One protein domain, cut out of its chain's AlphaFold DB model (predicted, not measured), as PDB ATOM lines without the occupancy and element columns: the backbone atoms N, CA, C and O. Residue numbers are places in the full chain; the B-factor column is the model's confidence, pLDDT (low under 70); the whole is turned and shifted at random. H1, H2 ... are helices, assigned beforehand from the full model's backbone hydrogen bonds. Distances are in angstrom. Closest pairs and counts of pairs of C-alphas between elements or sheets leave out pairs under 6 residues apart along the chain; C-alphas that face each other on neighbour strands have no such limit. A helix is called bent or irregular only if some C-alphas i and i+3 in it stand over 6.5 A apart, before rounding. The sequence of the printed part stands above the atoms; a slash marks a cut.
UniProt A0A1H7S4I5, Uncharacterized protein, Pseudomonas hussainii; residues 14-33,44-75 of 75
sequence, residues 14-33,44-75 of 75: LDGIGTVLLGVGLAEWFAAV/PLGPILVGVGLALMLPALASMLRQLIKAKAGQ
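What this domain is: This is residues 14 to 33 and 44 to 75 of the 75 residues of an uncharacterized protein of Pseudomonas hussainii (UniProt A0A1H7S4I5). Two helices lie side by side and run opposite ways, H1 against the first arm of the longer H2, and the second arm of H2 runs on past H1 so that residues 62 to 75 stick out as a long free arm. The paired part, without that arm, is a short body spanning 29 by 15 by 11 A. The printed part has 52 residues with two named helices, H1 then H2, and no named strand; the class is all helix. The whole is only just loose, close to extended, with a radius of gyration of the C-alphas of 14.7 A and spans of 49 by 16 by 15 A.

Where its parts are: H1 covers residues 14 to 31, from C-alpha 14 at (35.794, -108.925, -4.144) to C-alpha 31 at (33.369, -88.648, 9.520), 24.6 A in length. H2 covers residues 45 to 73 and by its hydrogen bonds was assigned as one helix, but it is bent: C-alphas 56 and 59 are 6.7 A apart. Its arm H2a, residues 45 to 56, begins with C-alpha 45 at (44.845, -93.880, 5.000) and is 16.3 A long. Its arm H2b, residues 59 to 73, is 20.9 A long and ends with C-alpha 73 at (24.413, -106.977, -29.402).

How they stand to each other: H1 and H2a touch, and their closest C-alphas, those of Gly 18 and Gly 53, are 3.9 A apart. They run opposite ways at a shallow tilt of 25 degrees. H2a and H2b stand at a shallow tilt of 34 degrees, only just short of steep. H1 and H2b are close but not clearly touching, with the C-alphas of Asp 15 and Ala 60 closest at 6.9 A, and run opposite ways at a steep tilt of 59 degrees. In H1, H2a and H2b every O i to N i+4 pair is within hydrogen-bond range.

The domain as a whole: The C-alphas farthest apart, those of Ala 32 and Gln 75, are 49.2 A apart. The link from H1 to H2 runs across the cut: residues 34 to 43 are not printed, and C-alphas 33 and 44 are 14.2 A apart. Residues 62 to 75, of which 62 to 73 belong to H2, stand free. The mean pLDDT of the printed part is 87.5, and residues 74 to 75 are under 70.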
ATOM      1  N   LEU A  14      34.977-110.111  -3.895       91.44
ATOM      2  CA  LEU A  14      35.794-108.925  -4.144       91.44
ATOM      3  C   LEU A  14      35.001-107.630  -3.929       91.44
ATOM      4  O   LEU A  14      35.506-106.705  -3.303       91.44
ATOM      5  N   ASP A  15      33.751-107.600  -4.392       90.00
ATOM      6  CA  ASP A  15      32.837-106.466  -4.239       90.00
ATOM      7  C   ASP A  15      32.448-106.249  -2.769       90.00
ATOM      8  O   ASP A  15      32.447-105.121  -2.279       90.00
ATOM      9  N   GLY A  16      32.222-107.333  -2.018       92.62
ATOM     10  CA  GLY A  16      31.993-107.281  -0.574       92.62
ATOM     11  C   GLY A  16      33.188-106.704   0.187       92.62
ATOM     12  O   GLY A  16      33.027-105.785   0.990       92.62
ATOM     13  N   ILE A  17      34.400-107.181  -0.109       93.75
ATOM     14  CA  ILE A  17      35.640-106.646   0.476       93.75
ATOM     15  C   ILE A  17      35.815-105.169   0.096       93.75
ATOM     16  O   ILE A  17      36.066-104.334   0.965       93.75
ATOM     17  N   GLY A  18      35.622-104.835  -1.183       92.94
ATOM     18  CA  GLY A  18      35.678-103.465  -1.685       92.94
ATOM     19  C   GLY A  18      34.681-102.546  -0.985       92.94
ATOM     20  O   GLY A  18      35.039-101.432  -0.617       92.94
ATOM     21  N   THR A  19      33.468-103.032  -0.709       94.25
ATOM     22  CA  THR A  19      32.409-102.266  -0.030       94.25
ATOM     23  C   THR A  19      32.806-101.940   1.400       94.25
ATOM     24  O   THR A  19      32.642-100.803   1.838       94.25
ATOM     25  N   VAL A  20      33.369-102.914   2.120       94.56
ATOM     26  CA  VAL A  20      33.857-102.706   3.488       94.56
ATOM     27  C   VAL A  20      35.003-101.696   3.501       94.56
ATOM     28  O   VAL A  20      34.959-100.743   4.272       94.56
ATOM     29  N   LEU A  21      35.997-101.854   2.622       93.31
ATOM     30  CA  LEU A  21      37.134-100.930   2.510       93.31
ATOM     31  C   LEU A  21      36.690 -99.507   2.165       93.31
ATOM     32  O   LEU A  21      37.165 -98.550   2.770       93.31
ATOM     33  N   LEU A  22      35.753 -99.372   1.231       93.25
ATOM     34  CA  LEU A  22      35.202 -98.090   0.816       93.25
ATOM     35  C   LEU A  22      34.408 -97.447   1.956       93.25
ATOM     36  O   LEU A  22      34.611 -96.272   2.244       93.25
ATOM     37  N   GLY A  23      33.562 -98.212   2.649       93.12
ATOM     38  CA  GLY A  23      32.806 -97.732   3.806       93.12
ATOM     39  C   GLY A  23      33.709 -97.266   4.947       93.12
ATOM     40  O   GLY A  23      33.527 -96.161   5.456       93.12
ATOM     41  N   VAL A  24      34.722 -98.061   5.306       91.88
ATOM     42  CA  VAL A  24      35.716 -97.691   6.328       91.88
ATOM     43  C   VAL A  24      36.518 -96.468   5.882       91.88
ATOM     44  O   VAL A  24      36.676 -95.530   6.656       91.88
ATOM     45  N   GLY A  25      36.973 -96.436   4.628       90.75
ATOM     46  CA  GLY A  25      37.716 -95.309   4.073       90.75
ATOM     47  C   GLY A  25      36.913 -94.009   4.061       90.75
ATOM     48  O   GLY A  25      37.447 -92.966   4.424       90.75
ATOM     49  N   LEU A  26      35.624 -94.062   3.704       91.38
ATOM     50  CA  LEU A  26      34.731 -92.902   3.762       91.38
ATOM     51  C   LEU A  26      34.455 -92.465   5.204       91.38
ATOM     52  O   LEU A  26      34.430 -91.267   5.470       91.38
ATOM     53  N   ALA A  27      34.268 -93.403   6.133       90.88
ATOM     54  CA  ALA A  27      34.045 -93.087   7.542       90.88
ATOM     55  C   ALA A  27      35.276 -92.427   8.190       90.88
ATOM     56  O   ALA A  27      35.140 -91.417   8.879       90.88
ATOM     57  N   GLU A  28      36.478 -92.937   7.917       87.50
ATOM     58  CA  GLU A  28      37.737 -92.324   8.360       87.50
ATOM     59  C   GLU A  28      37.952 -90.954   7.699       87.50
ATOM     60  O   GLU A  28      38.331 -89.996   8.367       87.50
ATOM     61  N   TRP A  29      37.682 -90.829   6.393       86.00
ATOM     62  CA  TRP A  29      37.992 -89.604   5.651       86.00
ATOM     63  C   TRP A  29      36.987 -88.465   5.881       86.00
ATOM     64  O   TRP A  29      37.401 -87.318   6.033       86.00
ATOM     65  N   PHE A  30      35.683 -88.755   5.913       87.38
ATOM     66  CA  PHE A  30      34.631 -87.732   6.014       87.38
ATOM     67  C   PHE A  30      34.044 -87.582   7.414       87.38
ATOM     68  O   PHE A  30      33.626 -86.485   7.775       87.38
ATOM     69  N   ALA A  31      33.981 -88.663   8.192       82.69
ATOM     70  CA  ALA A  31      33.369 -88.648   9.520       82.69
ATOM     71  C   ALA A  31      34.403 -88.629  10.659       82.69
ATOM     72  O   ALA A  31      34.007 -88.612  11.823       82.69
ATOM     73  N   ALA A  32      35.705 -88.614  10.330       79.00
ATOM     74  CA  ALA A  32      36.818 -88.673  11.284       79.00
ATOM     75  C   ALA A  32      36.669 -89.818  12.306       79.00
ATOM     76  O   ALA A  32      37.096 -89.710  13.456       79.00
ATOM     77  N   VAL A  33      36.020 -90.912  11.895       81.31
ATOM     78  CA  VAL A  33      35.784 -92.069  12.757       81.31
ATOM     79  C   VAL A  33      37.030 -92.937  12.745       81.31
ATOM     80  O   VAL A  33      37.441 -93.408  11.690       81.31
ATOM     81  N   PRO A  44      48.248 -90.933   3.881       81.44
ATOM     82  CA  PRO A  44      46.795 -90.690   3.914       81.44
ATOM     83  C   PRO A  44      45.906 -91.965   3.812       81.44
ATOM     84  O   PRO A  44      45.487 -92.361   2.724       81.44
ATOM     85  N   LEU A  45      45.536 -92.579   4.944       85.44
ATOM     86  CA  LEU A  45      44.845 -93.880   5.000       85.44
ATOM     87  C   LEU A  45      43.446 -93.842   4.378       85.44
ATOM     88  O   LEU A  45      43.114 -94.702   3.567       85.44
ATOM     89  N   GLY A  46      42.628 -92.854   4.754       85.31
ATOM     90  CA  GLY A  46      41.237 -92.734   4.304       85.31
ATOM     91  C   GLY A  46      41.112 -92.741   2.775       85.31
ATOM     92  O   GLY A  46      40.472 -93.640   2.226       85.31
ATOM     93  N   PRO A  47      41.792 -91.823   2.059       90.38
ATOM     94  CA  PRO A  47      41.817 -91.819   0.596       90.38
ATOM     95  C   PRO A  47      42.342 -93.121  -0.023       90.38
ATOM     96  O   PRO A  47      41.816 -93.562  -1.045       90.38
ATOM     97  N   ILE A  48      43.344 -93.766   0.590       91.88
ATOM     98  CA  ILE A  48      43.880 -95.052   0.116       91.88
ATOM     99  C   ILE A  48      42.822 -96.152   0.227       91.88
ATOM    100  O   ILE A  48      42.598 -96.877  -0.740       91.88
ATOM    101  N   LEU A  49      42.140 -96.267   1.367       91.75
ATOM    102  CA  LEU A  49      41.089 -97.264   1.582       91.75
ATOM    103  C   LEU A  49      39.922 -97.077   0.607       91.75
ATOM    104  O   LEU A  49      39.453 -98.055   0.024       91.75
ATOM    105  N   VAL A  50      39.510 -95.829   0.361       92.56
ATOM    106  CA  VAL A  50      38.494 -95.508  -0.653       92.56
ATOM    107  C   VAL A  50      38.969 -95.909  -2.050       92.56
ATOM    108  O   VAL A  50      38.234 -96.572  -2.782       92.56
ATOM    109  N   GLY A  51      40.202 -95.551  -2.416       93.88
ATOM    110  CA  GLY A  51      40.774 -95.868  -3.724       93.88
ATOM    111  C   GLY A  51      40.895 -97.373  -3.971       93.88
ATOM    112  O   GLY A  51      40.490 -97.862  -5.026       93.88
ATOM    113  N   VAL A  52      41.397 -98.122  -2.987       93.19
ATOM    114  CA  VAL A  52      41.512 -99.586  -3.057       93.19
ATOM    115  C   VAL A  52      40.128-100.232  -3.093       93.19
ATOM    116  O   VAL A  52      39.896-101.110  -3.920       93.19
ATOM    117  N   GLY A  53      39.191 -99.774  -2.257       93.06
ATOM    118  CA  GLY A  53      37.813-100.262  -2.252       93.06
ATOM    119  C   GLY A  53      37.147-100.121  -3.621       93.06
ATOM    120  O   GLY A  53      36.649-101.104  -4.167       93.06
ATOM    121  N   LEU A  54      37.237 -98.935  -4.233       93.38
ATOM    122  CA  LEU A  54      36.738 -98.685  -5.589       93.38
ATOM    123  C   LEU A  54      37.428 -99.563  -6.639       93.38
ATOM    124  O   LEU A  54      36.764-100.132  -7.506       93.38
ATOM    125  N   ALA A  55      38.754 -99.706  -6.563       93.88
ATOM    126  CA  ALA A  55      39.512-100.522  -7.507       93.88
ATOM    127  C   ALA A  55      39.100-102.003  -7.464       93.88
ATOM    128  O   ALA A  55      39.065-102.659  -8.506       93.88
ATOM    129  N   LEU A  56      38.743-102.518  -6.285       91.38
ATOM    130  CA  LEU A  56      38.264-103.890  -6.102       91.38
ATOM    131  C   LEU A  56      36.848-104.119  -6.650       91.38
ATOM    132  O   LEU A  56      36.530-105.241  -7.037       91.38
ATOM    133  N   MET A  57      36.022-103.077  -6.752       90.12
ATOM    134  CA  MET A  57      34.680-103.154  -7.348       90.12
ATOM    135  C   MET A  57      34.703-103.114  -8.888       90.12
ATOM    136  O   MET A  57      33.813-103.649  -9.557       90.12
ATOM    137  N   LEU A  58      35.740-102.515  -9.493       91.56
ATOM    138  CA  LEU A  58      35.855-102.360 -10.952       91.56
ATOM    139  C   LEU A  58      35.723-103.669 -11.759       91.56
ATOM    140  O   LEU A  58      35.046-103.647 -12.789       91.56
ATOM    141  N   PRO A  59      36.324-104.811 -11.364       87.44
ATOM    142  CA  PRO A  59      36.229-106.054 -12.128       87.44
ATOM    143  C   PRO A  59      34.798-106.590 -12.213       87.44
ATOM    144  O   PRO A  59      34.383-107.060 -13.278       87.44
ATOM    145  N   ALA A  60      34.036-106.492 -11.119       86.50
ATOM    146  CA  ALA A  60      32.635-106.895 -11.080       86.50
ATOM    147  C   ALA A  60      31.804-106.020 -12.031       86.50
ATOM    148  O   ALA A  60      31.094-106.542 -12.898       86.50
ATOM    149  N   LEU A  61      31.993-104.699 -11.952       87.38
ATOM    150  CA  LEU A  61      31.337-103.732 -12.829       87.38
ATOM    151  C   LEU A  61      31.674-103.982 -14.309       87.38
ATOM    152  O   LEU A  61      30.785-104.057 -15.157       87.38
ATOM    153  N   ALA A  62      32.954-104.186 -14.630       89.44
ATOM    154  CA  ALA A  62      33.420-104.456 -15.987       89.44
ATOM    155  C   ALA A  62      32.858-105.772 -16.546       89.44
ATOM    156  O   ALA A  62      32.475-105.839 -17.717       89.44
ATOM    157  N   SER A  63      32.782-106.819 -15.720       86.38
ATOM    158  CA  SER A  63      32.159-108.092 -16.089       86.38
ATOM    159  C   SER A  63      30.675-107.913 -16.413       86.38
ATOM    160  O   SER A  63      30.202-108.411 -17.437       86.38
ATOM    161  N   MET A  64      29.953-107.159 -15.582       85.00
ATOM    162  CA  MET A  64      28.529-106.892 -15.771       85.00
ATOM    163  C   MET A  64      28.274-106.058 -17.033       85.00
ATOM    164  O   MET A  64      27.438-106.429 -17.856       85.00
ATOM    165  N   LEU A  65      29.062-105.001 -17.260       89.44
ATOM    166  CA  LEU A  65      28.994-104.182 -18.474       89.44
ATOM    167  C   LEU A  65      29.258-105.004 -19.739       89.44
ATOM    168  O   LEU A  65      28.510-104.898 -20.708       89.44
ATOM    169  N   ARG A  66      30.274-105.877 -19.738       87.69
ATOM    170  CA  ARG A  66      30.551-106.769 -20.878       87.69
ATOM    171  C   ARG A  66      29.380-107.701 -21.177       87.69
ATOM    172  O   ARG A  66      29.095-107.952 -22.346       87.69
ATOM    173  N   GLN A  67      28.715-108.221 -20.147       84.62
ATOM    174  CA  GLN A  67      27.543-109.081 -20.314       84.62
ATOM    175  C   GLN A  67      26.348-108.301 -20.865       84.62
ATOM    176  O   GLN A  67      25.719-108.769 -21.810       84.62
ATOM    177  N   LEU A  68      26.090-107.094 -20.355       87.00
ATOM    178  CA  LEU A  68      25.030-106.213 -20.855       87.00
ATOM    179  C   LEU A  68      25.253-105.817 -22.318       87.00
ATOM    180  O   LEU A  68      24.325-105.887 -23.120       87.00
ATOM    181  N   ILE A  69      26.484-105.459 -22.691       90.56
ATOM    182  CA  ILE A  69      26.833-105.116 -24.076       90.56
ATOM    183  C   ILE A  69      26.619-106.324 -24.997       90.56
ATOM    184  O   ILE A  69      26.003-106.182 -26.048       90.56
ATOM    185  N   LYS A  70      27.069-107.523 -24.594       84.94
ATOM    186  CA  LYS A  70      26.827-108.759 -25.359       84.94
ATOM    187  C   LYS A  70      25.340-109.084 -25.486       84.94
ATOM    188  O   LYS A  70      24.907-109.469 -26.563       84.94
ATOM    189  N   ALA A  71      24.569-108.919 -24.412       82.56
ATOM    190  CA  ALA A  71      23.131-109.165 -24.419       82.56
ATOM    191  C   ALA A  71      22.398-108.205 -25.367       82.56
ATOM    192  O   ALA A  71      21.476-108.621 -26.060       82.56
ATOM    193  N   LYS A  72      22.844-106.944 -25.436       79.31
ATOM    194  CA  LYS A  72      22.290-105.937 -26.345       79.31
ATOM    195  C   LYS A  72      22.718-106.135 -27.804       79.31
ATOM    196  O   LYS A  72      21.981-105.741 -28.689       79.31
ATOM    197  N   ALA A  73      23.897-106.708 -28.053       74.38
ATOM    198  CA  ALA A  73      24.413-106.977 -29.402       74.38
ATOM    199  C   ALA A  73      23.898-108.295 -30.016       74.38
ATOM    200  O   ALA A  73      24.102-108.533 -31.202       74.38
ATOM    201  N   GLY A  74      23.300-109.170 -29.202       60.75
ATOM    202  CA  GLY A  74      22.657-110.415 -29.637       60.75
ATOM    203  C   GLY A  74      21.137-110.316 -29.818       60.75
ATOM    204  O   GLY A  74      20.512-111.343 -30.081       60.75
ATOM    205  N   GLN A  75      20.560-109.121 -29.639       49.31
ATOM    206  CA  GLN A  75      19.205-108.746 -30.065       49.31
ATOM    207  C   GLN A  75      19.301-107.893 -31.329       49.31
ATOM    208  O   GLN A  75      18.376-108.001 -32.159       49.31
TER     209      GLN A  75